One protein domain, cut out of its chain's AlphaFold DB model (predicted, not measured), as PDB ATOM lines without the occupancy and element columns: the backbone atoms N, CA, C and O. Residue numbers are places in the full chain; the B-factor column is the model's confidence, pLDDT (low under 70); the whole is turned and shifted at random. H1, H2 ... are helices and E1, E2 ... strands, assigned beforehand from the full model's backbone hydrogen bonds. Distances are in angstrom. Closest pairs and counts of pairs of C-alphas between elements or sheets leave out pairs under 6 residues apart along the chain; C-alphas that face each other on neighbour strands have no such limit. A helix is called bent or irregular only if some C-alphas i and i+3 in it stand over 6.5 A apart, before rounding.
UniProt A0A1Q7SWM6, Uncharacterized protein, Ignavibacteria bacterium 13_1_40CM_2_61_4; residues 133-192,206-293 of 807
ATOM      1  N   MET A 133     -20.393 -25.516  36.527       69.88
ATOM      2  CA  MET A 133     -21.058 -24.219  36.586       69.88
ATOM      3  C   MET A 133     -20.205 -23.194  35.837       69.88
ATOM      4  O   MET A 133     -19.020 -23.054  36.132       69.88
ATOM      5  N   PRO A 134     -20.768 -22.474  34.862       59.38
ATOM      6  CA  PRO A 134     -20.113 -21.291  34.334       59.38
ATOM      7  C   PRO A 134     -19.978 -20.237  35.431       59.38
ATOM      8  O   PRO A 134     -20.954 -19.902  36.104       59.38
ATOM      9  N   ASN A 135     -18.790 -19.650  35.572       54.12
ATOM     10  CA  ASN A 135     -18.674 -18.405  36.322       54.12
ATOM     11  C   ASN A 135     -19.508 -17.337  35.591       54.12
ATOM     12  O   ASN A 135     -19.434 -17.232  34.364       54.12
ATOM     13  N   ALA A 136     -20.265 -16.522  36.327       48.88
ATOM     14  CA  ALA A 136     -20.985 -15.375  35.770       48.88
ATOM     15  C   ALA A 136     -20.068 -14.490  34.907       48.88
ATOM     16  O   ALA A 136     -20.483 -13.979  33.874       48.88
ATOM     17  N   GLY A 137     -18.790 -14.391  35.301       45.56
ATOM     18  CA  GLY A 137     -17.748 -13.664  34.577       45.56
ATOM     19  C   GLY A 137     -17.255 -14.311  33.274       45.56
ATOM     20  O   GLY A 137     -16.517 -13.662  32.550       45.56
ATOM     21  N   PHE A 138     -17.644 -15.551  32.941       43.72
ATOM     22  CA  PHE A 138     -17.392 -16.160  31.621       43.72
ATOM     23  C   PHE A 138     -18.538 -15.914  30.623       43.72
ATOM     24  O   PHE A 138     -18.349 -16.086  29.418       43.72
ATOM     25  N   TYR A 139     -19.701 -15.445  31.090       52.78
ATOM     26  CA  TYR A 139     -20.746 -14.862  30.244       52.78
ATOM     27  C   TYR A 139     -20.481 -13.358  30.024       52.78
ATOM     28  O   TYR A 139     -21.342 -12.524  30.287       52.78
ATOM     29  N   ASP A 140     -19.266 -12.968  29.623       43.81
ATOM     30  CA  ASP A 140     -18.872 -11.551  29.674       43.81
ATOM     31  C   ASP A 140     -19.318 -10.729  28.451       43.81
ATOM     32  O   ASP A 140     -19.366 -11.222  27.327       43.81
ATOM     33  N   VAL A 141     -19.580  -9.451  28.735       42.06
ATOM     34  CA  VAL A 141     -19.849  -8.244  27.933       42.06
ATOM     35  C   VAL A 141     -21.216  -8.012  27.296       42.06
ATOM     36  O   VAL A 141     -21.412  -6.895  26.830       42.06
ATOM     37  N   SER A 142     -22.183  -8.938  27.337       47.56
ATOM     38  CA  SER A 142     -23.539  -8.650  26.817       47.56
ATOM     39  C   SER A 142     -24.694  -8.709  27.814       47.56
ATOM     40  O   SER A 142     -25.805  -8.434  27.394       47.56
ATOM     41  N   GLY A 143     -24.498  -9.043  29.096       51.44
ATOM     42  CA  GLY A 143     -25.478  -8.771  30.168       51.44
ATOM     43  C   GLY A 143     -26.927  -9.276  29.979       51.44
ATOM     44  O   GLY A 143     -27.846  -8.782  30.631       51.44
ATOM     45  N   THR A 144     -27.182 -10.219  29.071       56.72
ATOM     46  CA  THR A 144     -28.557 -10.555  28.672       56.72
ATOM     47  C   THR A 144     -29.220 -11.603  29.567       56.72
ATOM     48  O   THR A 144     -30.443 -11.572  29.716       56.72
ATOM     49  N   PHE A 145     -28.427 -12.520  30.119       65.25
ATOM     50  CA  PHE A 145     -28.847 -13.812  30.667       65.25
ATOM     51  C   PHE A 145     -27.909 -14.223  31.809       65.25
ATOM     52  O   PHE A 145     -26.725 -13.885  31.770       65.25
ATOM     53  N   GLY A 146     -28.431 -14.886  32.839       67.69
ATOM     54  CA  GLY A 146     -27.702 -15.224  34.058       67.69
ATOM     55  C   GLY A 146     -27.101 -16.627  34.035       67.69
ATOM     56  O   GLY A 146     -25.948 -16.795  34.429       67.69
ATOM     57  N   SER A 147     -27.857 -17.619  33.567       78.88
ATOM     58  CA  SER A 147     -27.363 -18.966  33.263       78.88
ATOM     59  C   SER A 147     -28.204 -19.619  32.159       78.88
ATOM     60  O   SER A 147     -29.015 -20.495  32.432       78.88
ATOM     61  N   PRO A 148     -28.058 -19.215  30.892       82.19
ATOM     62  CA  PRO A 148     -28.915 -19.724  29.830       82.19
ATOM     63  C   PRO A 148     -28.628 -21.205  29.541       82.19
ATOM     64  O   PRO A 148     -27.466 -21.607  29.388       82.19
ATOM     65  N   LEU A 149     -29.682 -22.020  29.395       87.75
ATOM     66  CA  LEU A 149     -29.547 -23.442  29.054       87.75
ATOM     67  C   LEU A 149     -28.953 -23.614  27.651       87.75
ATOM     68  O   LEU A 149     -28.059 -24.442  27.454       87.75
ATOM     69  N   TYR A 150     -29.410 -22.803  26.693       86.19
ATOM     70  CA  TYR A 150     -28.913 -22.774  25.316       86.19
ATOM     71  C   TYR A 150     -28.404 -21.383  24.933       86.19
ATOM     72  O   TYR A 150     -28.839 -20.365  25.465       86.19
ATOM     73  N   LYS A 151     -27.481 -21.333  23.972       79.75
ATOM     74  CA  LYS A 151     -26.898 -20.081  23.481       79.75
ATOM     75  C   LYS A 151     -27.933 -19.232  22.726       79.75
ATOM     76  O   LYS A 151     -28.586 -19.732  21.812       79.75
ATOM     77  N   ASN A 152     -28.004 -17.931  23.029       75.62
ATOM     78  CA  ASN A 152     -28.777 -16.979  22.224       75.62
ATOM     79  C   ASN A 152     -28.033 -16.663  20.904       75.62
ATOM     80  O   ASN A 152     -26.874 -16.243  20.961       75.62
ATOM     81  N   PRO A 153     -28.659 -16.819  19.722       74.19
ATOM     82  CA  PRO A 153     -28.006 -16.577  18.434       74.19
ATOM     83  C   PRO A 153     -27.687 -15.099  18.169       74.19
ATOM     84  O   PRO A 153     -26.819 -14.808  17.351       74.19
ATOM     85  N   ASN A 154     -28.361 -14.169  18.854       71.88
ATOM     86  CA  ASN A 154     -28.227 -12.728  18.629       71.88
ATOM     87  C   ASN A 154     -27.129 -12.069  19.474       71.88
ATOM     88  O   ASN A 154     -26.816 -10.903  19.246       71.88
ATOM     89  N   CYS A 155     -26.538 -12.783  20.437       68.19
ATOM     90  CA  CYS A 155     -25.405 -12.271  21.203       68.19
ATOM     91  C   CYS A 155     -24.095 -12.944  20.753       68.19
ATOM     92  O   CYS A 155     -24.034 -14.138  20.458       68.19
ATOM     93  N   SER A 156     -23.022 -12.153  20.702       59.47
ATOM     94  CA  SER A 156     -21.706 -12.549  20.181       59.47
ATOM     95  C   SER A 156     -20.892 -13.457  21.118       59.47
ATOM     96  O   SER A 156     -19.823 -13.935  20.734       59.47
ATOM     97  N   THR A 157     -21.370 -13.709  22.337       58.19
ATOM     98  CA  THR A 157     -20.596 -14.288  23.448       58.19
ATOM     99  C   THR A 157     -20.806 -15.806  23.601       58.19
ATOM    100  O   THR A 157     -21.652 -16.417  22.943       58.19
ATOM    101  N   TRP A 158     -19.932 -16.460  24.377       53.31
ATOM    102  CA  TRP A 158     -19.561 -17.876  24.199       53.31
ATOM    103  C   TRP A 158     -20.222 -18.914  25.140       53.31
ATOM    104  O   TRP A 158     -19.991 -20.104  24.941       53.31
ATOM    105  N   GLY A 159     -21.039 -18.538  26.131       68.12
ATOM    106  CA  GLY A 159     -21.476 -19.472  27.190       68.12
ATOM    107  C   GLY A 159     -22.939 -19.935  27.128       68.12
ATOM    108  O   GLY A 159     -23.834 -19.130  26.895       68.12
ATOM    109  N   SER A 160     -23.194 -21.218  27.410       79.06
ATOM    110  CA  SER A 160     -24.499 -21.783  27.823       79.06
ATOM    111  C   SER A 160     -24.264 -23.068  28.623       79.06
ATOM    112  O   SER A 160     -23.220 -23.705  28.443       79.06
ATOM    113  N   ASP A 161     -25.210 -23.465  29.472       82.12
ATOM    114  CA  ASP A 161     -25.043 -24.640  30.343       82.12
ATOM    115  C   ASP A 161     -24.838 -25.918  29.517       82.12
ATOM    116  O   ASP A 161     -23.918 -26.705  29.760       82.12
ATOM    117  N   SER A 162     -25.639 -26.089  28.459       84.69
ATOM    118  CA  SER A 162     -25.502 -27.215  27.528       84.69
ATOM    119  C   SER A 162     -24.154 -27.227  26.791       84.69
ATOM    120  O   SER A 162     -23.576 -28.296  26.581       84.69
ATOM    121  N   GLY A 163     -23.610 -26.054  26.450       82.12
ATOM    122  CA  GLY A 163     -22.295 -25.928  25.816       82.12
ATOM    123  C   GLY A 163     -21.143 -26.386  26.717       82.12
ATOM    124  O   GLY A 163     -20.214 -27.048  26.255       82.12
ATOM    125  N   ILE A 164     -21.219 -26.100  28.017       78.44
ATOM    126  CA  ILE A 164     -20.201 -26.529  28.990       78.44
ATOM    127  C   ILE A 164     -20.316 -28.022  29.270       78.44
ATOM    128  O   ILE A 164     -19.298 -28.714  29.333       78.44
ATOM    129  N   ALA A 165     -21.537 -28.549  29.370       83.00
ATOM    130  CA  ALA A 165     -21.740 -29.988  29.471       83.00
ATOM    131  C   ALA A 165     -21.062 -30.726  28.302       83.00
ATOM    132  O   ALA A 165     -20.384 -31.730  28.513       83.00
ATOM    133  N   PHE A 166     -21.152 -30.185  27.082       82.31
ATOM    134  CA  PHE A 166     -20.456 -30.729  25.914       82.31
ATOM    135  C   PHE A 166     -18.922 -30.689  26.045       82.31
ATOM    136  O   PHE A 166     -18.252 -31.643  25.653       82.31
ATOM    137  N   ALA A 167     -18.350 -29.645  26.653       82.44
ATOM    138  CA  ALA A 167     -16.909 -29.573  26.906       82.44
ATOM    139  C   ALA A 167     -16.419 -30.689  27.852       82.44
ATOM    140  O   ALA A 167     -15.383 -31.301  27.593       82.44
ATOM    141  N   TYR A 168     -17.187 -31.015  28.897       83.81
ATOM    142  CA  TYR A 168     -16.864 -32.106  29.830       83.81
ATOM    143  C   TYR A 168     -16.963 -33.480  29.157       83.81
ATOM    144  O   TYR A 168     -16.133 -34.358  29.401       83.81
ATOM    145  N   LEU A 169     -17.939 -33.653  28.263       85.81
ATOM    146  CA  LEU A 169     -18.070 -34.873  27.468       85.81
ATOM    147  C   LEU A 169     -16.899 -35.055  26.501       85.81
ATOM    148  O   LEU A 169     -16.363 -36.156  26.401       85.81
ATOM    149  N   ASN A 170     -16.447 -33.982  25.852       84.75
ATOM    150  CA  ASN A 170     -15.258 -34.021  24.996       84.75
ATOM    151  C   ASN A 170     -13.972 -34.307  25.782       84.75
ATOM    152  O   ASN A 170     -13.030 -34.865  25.225       84.75
ATOM    153  N   ALA A 171     -13.939 -33.968  27.073       81.81
ATOM    154  CA  ALA A 171     -12.860 -34.339  27.985       81.81
ATOM    155  C   ALA A 171     -12.949 -35.799  28.483       81.81
ATOM    156  O   ALA A 171     -12.091 -36.235  29.249       81.81
ATOM    157  N   GLY A 172     -13.961 -36.566  28.059       85.69
ATOM    158  CA  GLY A 172     -14.118 -37.987  28.381       85.69
ATOM    159  C   GLY A 172     -14.792 -38.274  29.726       85.69
ATOM    160  O   GLY A 172     -14.719 -39.402  30.212       85.69
ATOM    161  N   ILE A 173     -15.441 -37.285  30.346       85.19
ATOM    162  CA  ILE A 173     -16.155 -37.482  31.612       85.19
ATOM    163  C   ILE A 173     -17.508 -38.142  31.331       85.19
ATOM    164  O   ILE A 173     -18.280 -37.677  30.494       85.19
ATOM    165  N   ASP A 174     -17.808 -39.224  32.048       88.12
ATOM    166  CA  ASP A 174     -19.092 -39.916  31.933       88.12
ATOM    167  C   ASP A 174     -20.261 -39.002  32.339       88.12
ATOM    168  O   ASP A 174     -20.201 -38.327  33.370       88.12
ATOM    169  N   ARG A 175     -21.351 -39.013  31.560       89.56
ATOM    170  CA  ARG A 175     -22.543 -38.176  31.799       89.56
ATOM    171  C   ARG A 175     -23.091 -38.319  33.217       89.56
ATOM    172  O   ARG A 175     -23.423 -37.310  33.837       89.56
ATOM    173  N   SER A 176     -23.112 -39.536  33.761       89.50
ATOM    174  CA  SER A 176     -23.613 -39.820  35.114       89.50
ATOM    175  C   SER A 176     -22.764 -39.196  36.225       89.50
ATOM    176  O   SER A 176     -23.202 -39.124  37.371       89.50
ATOM    177  N   ARG A 177     -21.556 -38.721  35.899       87.81
ATOM    178  CA  ARG A 177     -20.652 -38.030  36.825       87.81
ATOM    179  C   ARG A 177     -20.653 -36.515  36.656       87.81
ATOM    180  O   ARG A 177     -19.940 -35.846  37.399       87.81
ATOM    181  N   ILE A 178     -21.431 -35.980  35.716       86.62
ATOM    182  CA  ILE A 178     -21.535 -34.543  35.458       86.62
ATOM    183  C   ILE A 178     -22.816 -34.007  36.105       86.62
ATOM    184  O   ILE A 178     -23.919 -34.429  35.754       86.62
ATOM    185  N   GLY A 179     -22.663 -33.066  37.034       86.56
ATOM    186  CA  GLY A 179     -23.756 -32.266  37.581       86.56
ATOM    187  C   GLY A 179     -23.846 -30.918  36.869       86.56
ATOM    188  O   GLY A 179     -22.869 -30.176  36.860       86.56
ATOM    189  N   LEU A 180     -24.999 -30.576  36.291       86.12
ATOM    190  CA  LEU A 180     -25.172 -29.299  35.592       86.12
ATOM    191  C   LEU A 180     -25.484 -28.170  36.583       86.12
ATOM    192  O   LEU A 180     -26.421 -28.267  37.379       86.12
ATOM    193  N   GLY A 181     -24.692 -27.105  36.543       80.56
ATOM    194  CA  GLY A 181     -24.870 -25.920  37.372       80.56
ATOM    195  C   GLY A 181     -26.108 -25.112  36.976       80.56
ATOM    196  O   GLY A 181     -26.405 -24.968  35.796       80.56
ATOM    197  N   TYR A 182     -26.816 -24.551  37.952       81.44
ATOM    198  CA  TYR A 182     -27.821 -23.513  37.737       81.44
ATOM    199  C   TYR A 182     -27.704 -22.435  38.809       81.44
ATOM    200  O   TYR A 182     -27.299 -22.684  39.952       81.44
ATOM    201  N   ASN A 183     -28.063 -21.214  38.436       78.62
ATOM    202  CA  ASN A 183     -27.856 -20.074  39.295       78.62
ATOM    203  C   ASN A 183     -29.095 -19.744  40.135       78.62
ATOM    204  O   ASN A 183     -30.153 -19.436  39.612       78.62
ATOM    205  N   ILE A 184     -28.970 -19.768  41.456       79.38
ATOM    206  CA  ILE A 184     -30.051 -19.373  42.370       79.38
ATOM    207  C   ILE A 184     -30.013 -17.852  42.632       79.38
ATOM    208  O   ILE A 184     -30.975 -17.278  43.142       79.38
ATOM    209  N   GLN A 185     -28.903 -17.184  42.305       74.25
ATOM    210  CA  GLN A 185     -28.761 -15.736  42.459       74.25
ATOM    211  C   GLN A 185     -29.192 -14.972  41.200       74.25
ATOM    212  O   GLN A 185     -29.448 -15.559  40.152       74.25
ATOM    213  N   VAL A 186     -29.262 -13.647  41.310       72.81
ATOM    214  CA  VAL A 186     -29.691 -12.757  40.223       72.81
ATOM    215  C   VAL A 186     -28.554 -11.878  39.737       72.81
ATOM    216  O   VAL A 186     -27.667 -11.518  40.514       72.81
ATOM    217  N   TYR A 187     -28.621 -11.481  38.470       72.62
ATOM    218  CA  TYR A 187     -27.740 -10.461  37.910       72.62
ATOM    219  C   TYR A 187     -28.567  -9.346  37.300       72.62
ATOM    220  O   TYR A 187     -29.592  -9.609  36.671       72.62
ATOM    221  N   HIS A 188     -28.107  -8.108  37.453       71.38
ATOM    222  CA  HIS A 188     -28.693  -6.977  36.753       71.38
ATOM    223  C   HIS A 188     -27.686  -6.290  35.840       71.38
ATOM    224  O   HIS A 188     -26.470  -6.396  36.023       71.38
ATOM    225  N   THR A 189     -28.221  -5.515  34.905       68.44
ATOM    226  CA  THR A 189     -27.478  -4.548  34.101       68.44
ATOM    227  C   THR A 189     -28.101  -3.163  34.232       68.44
ATOM    228  O   THR A 189     -29.288  -3.029  34.532       68.44
ATOM    229  N   ASN A 190     -27.310  -2.130  33.940       69.88
ATOM    230  CA  ASN A 190     -27.773  -0.740  33.854       69.88
ATOM    231  C   ASN A 190     -28.314  -0.400  32.450       69.88
ATOM    232  O   ASN A 190     -28.131   0.713  31.958       69.88
ATOM    233  N   SER A 191     -28.888  -1.383  31.755       65.44
ATOM    234  CA  SER A 191     -29.429  -1.224  30.410       65.44
ATOM    235  C   SER A 191     -30.647  -2.115  30.210       65.44
ATOM    236  O   SER A 191     -30.791  -3.164  30.827       65.44
ATOM    237  N   THR A 192     -31.525  -1.711  29.299       66.06
ATOM    238  CA  THR A 192     -32.695  -2.487  28.873       66.06
ATOM    239  C   THR A 192     -32.486  -3.184  27.524       66.06
ATOM    240  O   THR A 192     -33.393  -3.856  27.036       66.06
ATOM    241  N   LEU A 206     -31.952 -12.207  45.810       64.44
ATOM    242  CA  LEU A 206     -33.177 -11.889  45.062       64.44
ATOM    243  C   LEU A 206     -34.098 -10.909  45.826       64.44
ATOM    244  O   LEU A 206     -34.697 -10.013  45.239       64.44
ATOM    245  N   VAL A 207     -34.149 -11.022  47.160       61.66
ATOM    246  CA  VAL A 207     -34.982 -10.182  48.044       61.66
ATOM    247  C   VAL A 207     -34.654  -8.696  47.948       61.66
ATOM    248  O   VAL A 207     -35.568  -7.877  48.026       61.66
ATOM    249  N   SER A 208     -33.379  -8.321  47.772       62.44
ATOM    250  CA  SER A 208     -33.035  -6.898  47.658       62.44
ATOM    251  C   SER A 208     -33.677  -6.271  46.423       62.44
ATOM    252  O   SER A 208     -34.026  -5.097  46.451       62.44
ATOM    253  N   GLU A 209     -33.931  -7.059  45.382       60.19
ATOM    254  CA  GLU A 209     -34.434  -6.604  44.089       60.19
ATOM    255  C   GLU A 209     -35.959  -6.693  43.957       60.19
ATOM    256  O   GLU A 209     -36.469  -6.268  42.927       60.19
ATOM    257  N   ILE A 210     -36.705  -7.134  44.989       58.41
ATOM    258  CA  ILE A 210     -38.190  -7.094  45.012       58.41
ATOM    259  C   ILE A 210     -38.714  -5.717  44.573       58.41
ATOM    260  O   ILE A 210     -39.714  -5.621  43.867       58.41
ATOM    261  N   ARG A 211     -38.001  -4.637  44.913       56.66
ATOM    262  CA  ARG A 211     -38.346  -3.272  44.488       56.66
ATOM    263  C   ARG A 211     -38.382  -3.076  42.967       56.66
ATOM    264  O   ARG A 211     -39.144  -2.244  42.500       56.66
ATOM    265  N   TYR A 212     -37.585  -3.822  42.200       59.12
ATOM    266  CA  TYR A 212     -37.572  -3.756  40.737       59.12
ATOM    267  C   TYR A 212     -38.641  -4.636  40.089       59.12
ATOM    268  O   TYR A 212     -39.015  -4.360  38.949       59.12
ATOM    269  N   PHE A 213     -39.182  -5.622  40.817       60.09
ATOM    270  CA  PHE A 213     -40.398  -6.326  40.395       60.09
ATOM    271  C   PHE A 213     -41.581  -5.352  40.312       60.09
ATOM    272  O   PHE A 213     -42.429  -5.488  39.434       60.09
ATOM    273  N   ALA A 214     -41.618  -4.322  41.164       55.75
ATOM    274  CA  ALA A 214     -42.607  -3.257  41.052       55.75
ATOM    275  C   ALA A 214     -42.352  -2.411  39.786       55.75
ATOM    276  O   ALA A 214     -41.374  -1.669  39.692       55.75
ATOM    277  N   GLY A 215     -43.239  -2.536  38.796       58.09
ATOM    278  CA  GLY A 215     -43.128  -1.839  37.508       58.09
ATOM    279  C   GLY A 215     -42.175  -2.494  36.497       58.09
ATOM    280  O   GLY A 215     -41.964  -1.937  35.421       58.09
ATOM    281  N   GLY A 216     -41.610  -3.662  36.818       61.06
ATOM    282  CA  GLY A 216     -40.843  -4.482  35.882       61.06
ATOM    283  C   GLY A 216     -41.749  -5.394  35.052       61.06
ATOM    284  O   GLY A 216     -42.700  -5.972  35.568       61.06
ATOM    285  N   THR A 217     -41.451  -5.542  33.763       65.31
ATOM    286  CA  THR A 217     -42.082  -6.543  32.889       65.31
ATOM    287  C   THR A 217     -41.168  -7.757  32.805       65.31
ATOM    288  O   THR A 217     -39.986  -7.611  32.502       65.31
ATOM    289  N   VAL A 218     -41.681  -8.947  33.116       72.44
ATOM    290  CA  VAL A 218     -40.941 -10.216  32.986       72.44
ATOM    291  C   VAL A 218     -40.972 -10.669  31.526       72.44
ATOM    292  O   VAL A 218     -41.849 -10.282  30.775       72.44
ATOM    293  N   TYR A 219     -40.027 -11.466  31.075       73.50
ATOM    294  CA  TYR A 219     -39.955 -11.999  29.724       73.50
ATOM    295  C   TYR A 219     -39.411 -13.418  29.802       73.50
ATOM    296  O   TYR A 219     -38.523 -13.700  30.606       73.50
ATOM    297  N   TRP A 220     -39.937 -14.291  28.951       79.50
ATOM    298  CA  TRP A 220     -39.401 -15.626  28.718       79.50
ATOM    299  C   TRP A 220     -38.663 -15.627  27.387       79.50
ATOM    300  O   TRP A 220     -39.237 -15.237  26.368       79.50
ATOM    301  N   ASP A 221     -37.404 -16.054  27.386       76.31
ATOM    302  CA  ASP A 221     -36.689 -16.352  26.150       76.31
ATOM    303  C   ASP A 221     -36.776 -17.855  25.876       76.31
ATOM    304  O   ASP A 221     -36.165 -18.682  26.557       76.31
ATOM    305  N   ASP A 222     -37.556 -18.214  24.857       83.06
ATOM    306  CA  ASP A 222     -37.771 -19.614  24.512       83.06
ATOM    307  C   ASP A 222     -36.556 -20.266  23.835       83.06
ATOM    308  O   ASP A 222     -36.460 -21.492  23.791       83.06
ATOM    309  N   VAL A 223     -35.597 -19.482  23.342       83.88
ATOM    310  CA  VAL A 223     -34.348 -20.012  22.793       83.88
ATOM    311  C   VAL A 223     -33.414 -20.389  23.928       83.88
ATOM    312  O   VAL A 223     -32.943 -21.521  23.975       83.88
ATOM    313  N   THR A 224     -33.157 -19.473  24.861       82.56
ATOM    314  CA  THR A 224     -32.214 -19.715  25.965       82.56
ATOM    315  C   THR A 224     -32.809 -20.534  27.104       82.56
ATOM    316  O   THR A 224     -32.051 -21.089  27.902       82.56
ATOM    317  N   LYS A 225     -34.144 -20.648  27.146       88.12
ATOM    318  CA  LYS A 225     -34.937 -21.237  28.237       88.12
ATOM    319  C   LYS A 225     -34.681 -20.539  29.573       88.12
ATOM    320  O   LYS A 225     -34.541 -21.193  30.605       88.12
ATOM    321  N   GLU A 226     -34.618 -19.212  29.541       82.00
ATOM    322  CA  GLU A 226     -34.366 -18.391  30.720       82.00
ATOM    323  C   GLU A 226     -35.344 -17.217  30.822       82.00
ATOM    324  O   GLU A 226     -35.762 -16.622  29.821       82.00
ATOM    325  N   SER A 227     -35.679 -16.873  32.064       81.25
ATOM    326  CA  SER A 227     -36.495 -15.715  32.400       81.25
ATOM    327  C   SER A 227     -35.628 -14.480  32.648       81.25
ATOM    328  O   SER A 227     -34.553 -14.526  33.247       81.25
ATOM    329  N   TYR A 228     -36.115 -13.326  32.209       78.62
ATOM    330  CA  TYR A 228     -35.519 -12.035  32.538       78.62
ATOM    331  C   TYR A 228     -36.601 -10.990  32.782       78.62
ATOM    332  O   TYR A 228     -37.771 -11.205  32.504       78.62
ATOM    333  N   MET A 229     -36.234  -9.843  33.329       77.38
ATOM    334  CA  MET A 229     -37.142  -8.733  33.591       77.38
ATOM    335  C   MET A 229     -36.548  -7.440  33.064       77.38
ATOM    336  O   MET A 229     -35.348  -7.225  33.196       77.38
ATOM    337  N   ILE A 230     -37.384  -6.563  32.514       75.62
ATOM    338  CA  ILE A 230     -37.030  -5.189  32.160       75.62
ATOM    339  C   ILE A 230     -37.868  -4.241  33.011       75.62
ATOM    340  O   ILE A 230     -39.095  -4.249  32.934       75.62
ATOM    341  N   ASN A 231     -37.211  -3.383  33.785       74.31
ATOM    342  CA  ASN A 231     -37.852  -2.258  34.450       74.31
ATOM    343  C   ASN A 231     -37.409  -0.969  33.750       74.31
ATOM    344  O   ASN A 231     -36.297  -0.480  33.951       74.31
ATOM    345  N   THR A 232     -38.281  -0.430  32.896       73.06
ATOM    346  CA  THR A 232     -37.987   0.756  32.075       73.06
ATOM    347  C   THR A 232     -37.879   2.037  32.898       73.06
ATOM    348  O   THR A 232     -37.161   2.949  32.499       73.06
ATOM    349  N   VAL A 233     -38.538   2.096  34.060       68.56
ATOM    350  CA  VAL A 233     -38.485   3.241  34.985       68.56
ATOM    351  C   VAL A 233     -37.144   3.286  35.714       68.56
ATOM    352  O   VAL A 233     -36.546   4.351  35.845       68.56
ATOM    353  N   ALA A 234     -36.659   2.130  36.163       66.62
ATOM    354  CA  ALA A 234     -35.364   2.001  36.821       66.62
ATOM    355  C   ALA A 234     -34.188   1.899  35.832       66.62
ATOM    356  O   ALA A 234     -33.040   2.007  36.252       66.62
ATOM    357  N   GLY A 235     -34.457   1.700  34.538       74.62
ATOM    358  CA  GLY A 235     -33.426   1.547  33.508       74.62
ATOM    359  C   GLY A 235     -32.607   0.261  33.647       74.62
ATOM    360  O   GLY A 235     -31.461   0.227  33.207       74.62
ATOM    361  N   VAL A 236     -33.173  -0.781  34.267       73.31
ATOM    362  CA  VAL A 236     -32.468  -2.038  34.562       73.31
ATOM    363  C   VAL A 236     -33.091  -3.229  33.847       73.31
ATOM    364  O   VAL A 236     -34.314  -3.316  33.689       73.31
ATOM    365  N   LYS A 237     -32.240  -4.188  33.480       77.00
ATOM    366  CA  LYS A 237     -32.634  -5.549  33.112       77.00
ATOM    367  C   LYS A 237     -32.074  -6.531  34.136       77.00
ATOM    368  O   LYS A 237     -30.902  -6.435  34.484       77.00
ATOM    369  N   ILE A 238     -32.897  -7.471  34.595       77.06
ATOM    370  CA  ILE A 238     -32.541  -8.478  35.604       77.06
ATOM    371  C   ILE A 238     -32.702  -9.868  34.995       77.06
ATOM    372  O   ILE A 238     -33.794 -10.211  34.556       77.06
ATOM    373  N   ALA A 239     -31.640 -10.666  34.976       78.56
ATOM    374  CA  ALA A 239     -31.688 -12.075  34.590       78.56
ATOM    375  C   ALA A 239     -31.675 -12.959  35.844       78.56
ATOM    376  O   ALA A 239     -30.933 -12.687  36.797       78.56
ATOM    377  N   TYR A 240     -32.527 -13.982  35.859       78.75
ATOM    378  CA  TYR A 240     -32.717 -14.849  37.016       78.75
ATOM    379  C   TYR A 240     -33.273 -16.215  36.612       78.75
ATOM    380  O   TYR A 240     -33.942 -16.356  35.592       78.75
ATOM    381  N   GLU A 241     -33.044 -17.209  37.464       81.81
ATOM    382  CA  GLU A 241     -33.696 -18.509  37.350       81.81
ATOM    383  C   GLU A 241     -34.994 -18.533  38.164       81.81
ATOM    384  O   GLU A 241     -35.033 -18.114  39.326       81.81
ATOM    385  N   ASP A 242     -36.053 -19.066  37.569       80.00
ATOM    386  CA  ASP A 242     -37.355 -19.236  38.199       80.00
ATOM    387  C   ASP A 242     -37.784 -20.709  38.210       80.00
ATOM    388  O   ASP A 242     -36.968 -21.616  38.070       80.00
ATOM    389  N   THR A 243     -39.070 -20.971  38.448       82.88
ATOM    390  CA  THR A 243     -39.591 -22.348  38.486       82.88
ATOM    391  C   THR A 243     -39.568 -23.022  37.108       82.88
ATOM    392  O   THR A 243     -39.539 -24.246  37.029       82.88
ATOM    393  N   ILE A 244     -39.612 -22.259  36.018       82.38
ATOM    394  CA  ILE A 244     -39.770 -22.772  34.654       82.38
ATOM    395  C   ILE A 244     -38.404 -22.979  34.016       82.38
ATOM    396  O   ILE A 244     -38.145 -24.059  33.479       82.38
ATOM    397  N   SER A 245     -37.511 -21.995  34.125       87.00
ATOM    398  CA  SER A 245     -36.150 -22.107  33.599       87.00
ATOM    399  C   SER A 245     -35.428 -23.319  34.200       87.00
ATOM    400  O   SER A 245     -34.901 -24.163  33.470       87.00
ATOM    401  N   THR A 246     -35.515 -23.518  35.519       89.31
ATOM    402  CA  THR A 246     -34.881 -24.671  36.174       89.31
ATOM    403  C   THR A 246     -35.600 -25.988  35.925       89.31
ATOM    404  O   THR A 246     -34.940 -27.030  35.928       89.31
ATOM    405  N   TRP A 247     -36.908 -25.974  35.646       91.19
ATOM    406  CA  TRP A 247     -37.614 -27.172  35.191       91.19
ATOM    407  C   TRP A 247     -37.046 -27.651  33.851       91.19
ATOM    408  O   TRP A 247     -36.712 -28.828  33.715       91.19
ATOM    409  N   TYR A 248     -36.850 -26.751  32.879       90.94
ATOM    410  CA  TYR A 248     -36.269 -27.119  31.581       90.94
ATOM    411  C   TYR A 248     -34.828 -27.615  31.705       90.94
ATOM    412  O   TYR A 248     -34.440 -28.555  31.009       90.94
ATOM    413  N   LYS A 249     -34.038 -27.050  32.623       90.88
ATOM    414  CA  LYS A 249     -32.694 -27.566  32.921       90.88
ATOM    415  C   LYS A 249     -32.732 -28.966  33.517       90.88
ATOM    416  O   LYS A 249     -31.990 -29.837  33.077       90.88
ATOM    417  N   ALA A 250     -33.602 -29.204  34.489       91.00
ATOM    418  CA  ALA A 250     -33.792 -30.518  35.091       91.00
ATOM    419  C   ALA A 250     -34.255 -31.570  34.072       91.00
ATOM    420  O   ALA A 250     -33.758 -32.698  34.062       91.00
ATOM    421  N   ASP A 251     -35.171 -31.198  33.181       90.81
ATOM    422  CA  ASP A 251     -35.615 -32.044  32.079       90.81
ATOM    423  C   ASP A 251     -34.466 -32.338  31.101       90.81
ATOM    424  O   ASP A 251     -34.239 -33.499  30.753       90.81
ATOM    425  N   PHE A 252     -33.664 -31.331  30.743       91.06
ATOM    426  CA  PHE A 252     -32.449 -31.518  29.951       91.06
ATOM    427  C   PHE A 252     -31.466 -32.486  30.625       91.06
ATOM    428  O   PHE A 252     -30.972 -33.405  29.969       91.06
ATOM    429  N   ILE A 253     -31.221 -32.329  31.929       90.00
ATOM    430  CA  ILE A 253     -30.367 -33.216  32.733       90.00
ATOM    431  C   ILE A 253     -30.868 -34.660  32.629       90.00
ATOM    432  O   ILE A 253     -30.108 -35.560  32.262       90.00
ATOM    433  N   LYS A 254     -32.166 -34.872  32.871       89.06
ATOM    434  CA  LYS A 254     -32.799 -36.194  32.872       89.06
ATOM    435  C   LYS A 254     -32.783 -36.849  31.492       89.06
ATOM    436  O   LYS A 254     -32.360 -37.996  31.370       89.06
ATOM    437  N   ARG A 255     -33.198 -36.129  30.445       89.31
ATOM    438  CA  ARG A 255     -33.272 -36.652  29.066       89.31
ATOM    439  C   ARG A 255     -31.910 -37.016  28.497       89.31
ATOM    440  O   ARG A 255     -31.818 -37.915  27.669       89.31
ATOM    441  N   ASN A 256     -30.860 -36.330  28.938       90.12
ATOM    442  CA  ASN A 256     -29.508 -36.575  28.452       90.12
ATOM    443  C   ASN A 256     -28.701 -37.532  29.340       90.12
ATOM    444  O   ASN A 256     -27.595 -37.897  28.944       90.12
ATOM    445  N   GLY A 257     -29.244 -37.984  30.477       90.38
ATOM    446  CA  GLY A 257     -28.588 -38.941  31.373       90.38
ATOM    447  C   GLY A 257     -27.462 -38.336  32.216       90.38
ATOM    448  O   GLY A 257     -26.498 -39.029  32.532       90.38
ATOM    449  N   PHE A 258     -27.553 -37.043  32.536       90.69
ATOM    450  CA  PHE A 258     -26.597 -36.377  33.417       90.69
ATOM    451  C   PHE A 258     -26.802 -36.779  34.887       90.69
ATOM    452  O   PHE A 258     -27.909 -37.126  35.299       90.69
ATOM    453  N   GLY A 259     -25.732 -36.726  35.682       86.44
ATOM    454  CA  GLY A 259     -25.699 -37.197  37.072       86.44
ATOM    455  C   GLY A 259     -26.542 -36.388  38.059       86.44
ATOM    456  O   GLY A 259     -26.882 -36.889  39.130       86.44
ATOM    457  N   GLY A 260     -26.897 -35.149  37.715       86.81
ATOM    458  CA  GLY A 260     -27.759 -34.302  38.538       86.81
ATOM    459  C   GLY A 260     -27.576 -32.814  38.265       86.81
ATOM    460  O   GLY A 260     -27.072 -32.421  37.212       86.81
ATOM    461  N   ALA A 261     -27.984 -31.991  39.233       86.44
ATOM    462  CA  ALA A 261     -27.889 -30.536  39.178       86.44
ATOM    463  C   ALA A 261     -27.140 -29.970  40.390       86.44
ATOM    464  O   ALA A 261     -27.258 -30.494  41.500       86.44
ATOM    465  N   MET A 262     -26.438 -28.855  40.197       84.06
ATOM    466  CA  MET A 262     -25.762 -28.109  41.258       84.06
ATOM    467  C   MET A 262     -26.299 -26.673  41.298       84.06
ATOM    468  O   MET A 262     -26.244 -25.967  40.303       84.06
ATOM    469  N   GLY A 263     -26.860 -26.244  42.433       80.75
ATOM    470  CA  GLY A 263     -27.435 -24.903  42.588       80.75
ATOM    471  C   GLY A 263     -26.571 -23.980  43.447       80.75
ATOM    472  O   GLY A 263     -26.291 -24.319  44.603       80.75
ATOM    473  N   PHE A 264     -26.225 -22.796  42.932       76.50
ATOM    474  CA  PHE A 264     -25.410 -21.798  43.641       76.50
ATOM    475  C   PHE A 264     -26.175 -20.475  43.870       76.50
ATOM    476  O   PHE A 264     -26.546 -19.795  42.923       76.50
ATOM    477  N   CYS A 265     -26.465 -20.046  45.101       71.81
ATOM    478  CA  CYS A 265     -26.478 -20.856  46.316       71.81
ATOM    479  C   CYS A 265     -27.810 -20.713  47.068       71.81
ATOM    480  O   CYS A 265     -28.488 -19.687  46.994       71.81
ATOM    481  N   LEU A 266     -28.190 -21.777  47.786       68.56
ATOM    482  CA  LEU A 266     -29.529 -21.991  48.357       68.56
ATOM    483  C   LEU A 266     -30.038 -20.821  49.230       68.56
ATOM    484  O   LEU A 266     -31.237 -20.591  49.313       68.56
ATOM    485  N   GLY A 267     -29.139 -20.050  49.853       65.56
ATOM    486  CA  GLY A 267     -29.483 -18.903  50.705       65.56
ATOM    487  C   GLY A 267     -29.741 -17.576  49.977       65.56
ATOM    488  O   GLY A 267     -29.999 -16.572  50.641       65.56
ATOM    489  N   ARG A 268     -29.626 -17.527  48.642       70.44
ATOM    490  CA  ARG A 268     -29.685 -16.277  47.854       70.44
ATOM    491  C   ARG A 268     -30.977 -16.078  47.058       70.44
ATOM    492  O   ARG A 268     -31.315 -14.935  46.752       70.44
ATOM    493  N   GLY A 269     -31.701 -17.156  46.765       67.69
ATOM    494  CA  GLY A 269     -32.925 -17.143  45.945       67.69
ATOM    495  C   GLY A 269     -34.227 -17.244  46.738       67.69
ATOM    496  O   GLY A 269     -35.291 -17.335  46.136       67.69
ATOM    497  N   HIS A 270     -34.150 -17.237  48.073       74.88
ATOM    498  CA  HIS A 270     -35.322 -17.317  48.941       74.88
ATOM    499  C   HIS A 270     -36.099 -15.993  48.967       74.88
ATOM    500  O   HIS A 270     -35.510 -14.949  49.239       74.88
ATOM    501  N   LEU A 271     -37.415 -16.037  48.770       68.94
ATOM    502  CA  LEU A 271     -38.357 -14.927  48.927       68.94
ATOM    503  C   LEU A 271     -39.128 -15.089  50.251       68.94
ATOM    504  O   LEU A 271     -39.960 -15.986  50.351       68.94
ATOM    505  N   PRO A 272     -38.918 -14.223  51.262       63.22
ATOM    506  CA  PRO A 272     -39.606 -14.331  52.552       63.22
ATOM    507  C   PRO A 272     -41.131 -14.179  52.458       63.22
ATOM    508  O   PRO A 272     -41.860 -14.780  53.242       63.22
ATOM    509  N   ALA A 273     -41.604 -13.369  51.509       64.06
ATOM    510  CA  ALA A 273     -43.017 -13.104  51.249       64.06
ATOM    511  C   ALA A 273     -43.239 -13.010  49.728       64.06
ATOM    512  O   ALA A 273     -43.265 -11.904  49.181       64.06
ATOM    513  N   PRO A 274     -43.294 -14.148  49.011       59.09
ATOM    514  CA  PRO A 274     -43.514 -14.128  47.573       59.09
ATOM    515  C   PRO A 274     -44.957 -13.681  47.262       59.09
ATOM    516  O   PRO A 274     -45.860 -13.942  48.062       59.09
ATOM    517  N   PRO A 275     -45.202 -13.039  46.105       49.62
ATOM    518  CA  PRO A 275     -46.555 -12.854  45.585       49.62
ATOM    519  C   PRO A 275     -47.333 -14.180  45.523       49.62
ATOM    520  O   PRO A 275     -46.740 -15.255  45.402       49.62
ATOM    521  N   LEU A 276     -48.667 -14.108  45.594       41.97
ATOM    522  CA  LEU A 276     -49.534 -15.289  45.543       41.97
ATOM    523  C   LEU A 276     -49.236 -16.121  44.280       41.97
ATOM    524  O   LEU A 276     -49.187 -15.584  43.178       41.97
ATOM    525  N   GLY A 277     -49.019 -17.430  44.440       46.34
ATOM    526  CA  GLY A 277     -48.698 -18.347  43.335       46.34
ATOM    527  C   GLY A 277     -47.207 -18.481  43.002       46.34
ATOM    528  O   GLY A 277     -46.837 -19.390  42.262       46.34
ATOM    529  N   ILE A 278     -46.336 -17.653  43.587       55.75
ATOM    530  CA  ILE A 278     -44.882 -17.765  43.428       55.75
ATOM    531  C   ILE A 278     -44.292 -18.574  44.589       55.75
ATOM    532  O   ILE A 278     -44.555 -18.306  45.762       55.75
ATOM    533  N   ASN A 279     -43.470 -19.581  44.278       71.38
ATOM    534  CA  ASN A 279     -42.787 -20.357  45.309       71.38
ATOM    535  C   ASN A 279     -41.671 -19.523  45.956       71.38
ATOM    536  O   ASN A 279     -40.889 -18.874  45.268       71.38
ATOM    537  N   LYS A 280     -41.555 -19.592  47.283       73.25
ATOM    538  CA  LYS A 280     -40.506 -18.895  48.035       73.25
ATOM    539  C   LYS A 280     -39.080 -19.297  47.628       73.25
ATOM    540  O   LYS A 280     -38.171 -18.510  47.819       73.25
ATOM    541  N   ASP A 281     -38.887 -20.478  47.046       77.44
ATOM    542  CA  ASP A 281     -37.599 -21.011  46.594       77.44
ATOM    543  C   ASP A 281     -37.665 -21.390  45.096       77.44
ATOM    544  O   ASP A 281     -37.369 -22.524  44.722       77.44
ATOM    545  N   MET A 282     -38.095 -20.455  44.233       79.94
ATOM    546  CA  MET A 282     -38.472 -20.691  42.820       79.94
ATOM    547  C   MET A 282     -37.531 -21.622  42.038       79.94
ATOM    548  O   MET A 282     -37.980 -22.636  41.507       79.94
ATOM    549  N   ALA A 283     -36.236 -21.298  41.984       83.56
ATOM    550  CA  ALA A 283     -35.254 -22.049  41.204       83.56
ATOM    551  C   ALA A 283     -35.102 -23.497  41.709       83.56
ATOM    552  O   ALA A 283     -35.111 -24.445  40.924       83.56
ATOM    553  N   VAL A 284     -35.026 -23.682  43.031       84.19
ATOM    554  CA  VAL A 284     -34.921 -25.009  43.663       84.19
ATOM    555  C   VAL A 284     -36.219 -25.796  43.481       84.19
ATOM    556  O   VAL A 284     -36.192 -27.000  43.223       84.19
ATOM    557  N   TYR A 285     -37.358 -25.112  43.580       83.31
ATOM    558  CA  TYR A 285     -38.677 -25.699  43.409       83.31
ATOM    559  C   TYR A 285     -38.873 -26.249  41.989       83.31
ATOM    560  O   TYR A 285     -39.240 -27.414  41.845       83.31
ATOM    561  N   GLY A 286     -38.563 -25.467  40.949       83.69
ATOM    562  CA  GLY A 286     -38.661 -25.905  39.550       83.69
ATOM    563  C   GLY A 286     -37.794 -27.120  39.225       83.69
ATOM    564  O   GLY A 286     -38.278 -28.103  38.659       83.69
ATOM    565  N   MET A 287     -36.542 -27.095  39.692       87.38
ATOM    566  CA  MET A 287     -35.601 -28.209  39.581       87.38
ATOM    567  C   MET A 287     -36.167 -29.482  40.229       87.38
ATOM    568  O   MET A 287     -36.203 -30.543  39.606       87.38
ATOM    569  N   GLY A 288     -36.666 -29.379  41.466       83.56
ATOM    570  CA  GLY A 288     -37.254 -30.508  42.187       83.56
ATOM    571  C   GLY A 288     -38.474 -31.107  41.481       83.56
ATOM    572  O   GLY A 288     -38.584 -32.328  41.385       83.56
ATOM    573  N   ARG A 289     -39.361 -30.267  40.934       83.44
ATOM    574  CA  ARG A 289     -40.562 -30.708  40.205       83.44
ATOM    575  C   ARG A 289     -40.234 -31.572  38.990       83.44
ATOM    576  O   ARG A 289     -40.736 -32.688  38.870       83.44
ATOM    577  N   ALA A 290     -39.362 -31.091  38.109       83.75
ATOM    578  CA  ALA A 290     -38.950 -31.842  36.922       83.75
ATOM    579  C   ALA A 290     -38.261 -33.167  37.275       83.75
ATOM    580  O   ALA A 290     -38.540 -34.204  36.665       83.75
ATOM    581  N   LEU A 291     -37.387 -33.158  38.287       78.94
ATOM    582  CA  LEU A 291     -36.727 -34.380  38.751       78.94
ATOM    583  C   LEU A 291     -37.740 -35.397  39.306       78.94
ATOM    584  O   LEU A 291     -37.610 -36.589  39.020       78.94
ATOM    585  N   ASN A 292     -38.801 -34.929  39.970       77.88
ATOM    586  CA  ASN A 292     -39.928 -35.751  40.429       77.88
ATOM    587  C   ASN A 292     -40.865 -36.225  39.300       77.88
ATOM    588  O   ASN A 292     -41.756 -37.033  39.548       77.88
ATOM    589  N   GLY A 293     -40.641 -35.789  38.056       74.56
ATOM    590  CA  GLY A 293     -41.444 -36.186  36.897       74.56
ATOM    591  C   GLY A 293     -42.713 -35.364  36.695       74.56
ATOM    592  O   GLY A 293     -43.572 -35.773  35.915       74.56
TER     593      GLY A 293
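Overview. This is residues 133 to 192 and 206 to 293 of the 807 residues of an uncharacterized protein of Ignavibacteria bacterium 13_1_40CM_2_61_4 (UniProt A0A1Q7SWM6). The model has two parts end to end: a twisted sheet of four strands, E2, E5, E4 and E3, with the short helix H2 on it, and a pair of strands, E1 and E6, with H3 and H4 side by side over one face and H1 beside E1. E1 runs on into E2 from one part to the other, and long loops, residues 133 to 160 and 265 to 281, make up much of the rest. The printed part has 148 residues with four named helices and six named strands, in the order H1 E1 E2 H2 E3 E4 E5 H3 E6 H4; 73 residues, under half, are in named elements, and the class is mixed, helices and strands. The larger sheet is all antiparallel in the order E2, E5, E4, E3, and E1 and E6 are parallel. The whole is compact, with a radius of gyration of the C-alphas of 15.1 A and spans of 48 by 35 by 24 A.

Arrangement. Start at the larger sheet, where E2, residues 186 to 189, and E3, residues 217 to 221, are the edge strands and E4, residues 226 to 231, and E5, residues 236 to 240, are the inner ones. E3, E4 and E5 form a meander, each strand the antiparallel neighbour of the one before, and E3 with E4 and E4 with E5 are hairpins. Look for N 219 and O 228, 2.7 A apart, between E3 and E4; for N 238 and O 229, 2.8 A, between E5 and E4; and for N 239 and O 187, 2.9 A, between E2 and E5. The sheet is only just strongly twisted, its C-alphas up to 4.3 A off its best plane. H2, residues 206 to 213, is on this sheet at a height over the sheet of 9.4 A, slantwise to the strands at 45 degrees to E5 on the local plane; its closest C-alphas to E4 are those of Tyr 212 and Asn 231, 6.5 A. H3, residues 243 to 256, only grazes the sheet with its residues 243 to 249; the closest C-alphas of H3 and E4 are those of Ser 245 and Glu 226, 5.0 A. Now move to E1, residues 178 to 183, which runs on into E2 across a break of 2 residues, at 56 degrees. Its parallel neighbour is E6, residues 260 to 264, at 34 degrees; N 182 and O 262 are 2.8 A apart, within hydrogen-bond range. The closest C-alphas of E1 and H3 are those of Leu 180 and Ile 253, 7.1 A. H4, residues 282 to 291, touches H3 at Gly 286 and Thr 243, their closest C-alphas at 3.8 A, the same way at a shallow tilt of 32 degrees, only just short of steep. H1, residues 161 to 170, has its closest C-alpha to E1 at Asp 161, 7.0 A from that of Leu 180; H1 and H3 are near each other, while H1 and H4 are apart. In H1, H3 and H4 every O i to N i+4 pair is within hydrogen-bond range; in H2 it is 1 of 4, beside 4 of 5 O i to N i+3 pairs, and H2 is irregular, with C-alphas 208 and 211 at 7.2 A.

Along the chain. Find C-alpha 226 at (-34.366, -18.391, 30.720); from there E4 runs 16.9 A to C-alpha 231. E5 measures 13.0 A, E3 13.1 A, E2 10.5 A and H2 10.2 A. H3, the longest helix, runs 20.1 A from C-alpha 243 at (-39.591, -22.348, 38.486). E1 is 16.2 A long and E6 13.7 A. H1 begins at C-alpha 161, (-25.043, -24.640, 30.343), and covers 14.6 A; H4 covers 14.4 A and ends at C-alpha 291, (-36.727, -34.380, 38.751).

Size, cuts and confidence. The two C-alphas farthest apart are those of Gly 172 and Val 233, 48.3 A. Residues 193 to 205 are cut out, and C-alphas 192 and 206 stand 18.7 A apart across the cut. The link from E6 to H4, 17 residues, is long. The mean pLDDT of the printed part is 74.4; 48 residues are under 70, among them 133 to 146, 206 to 217 and 271 to 278.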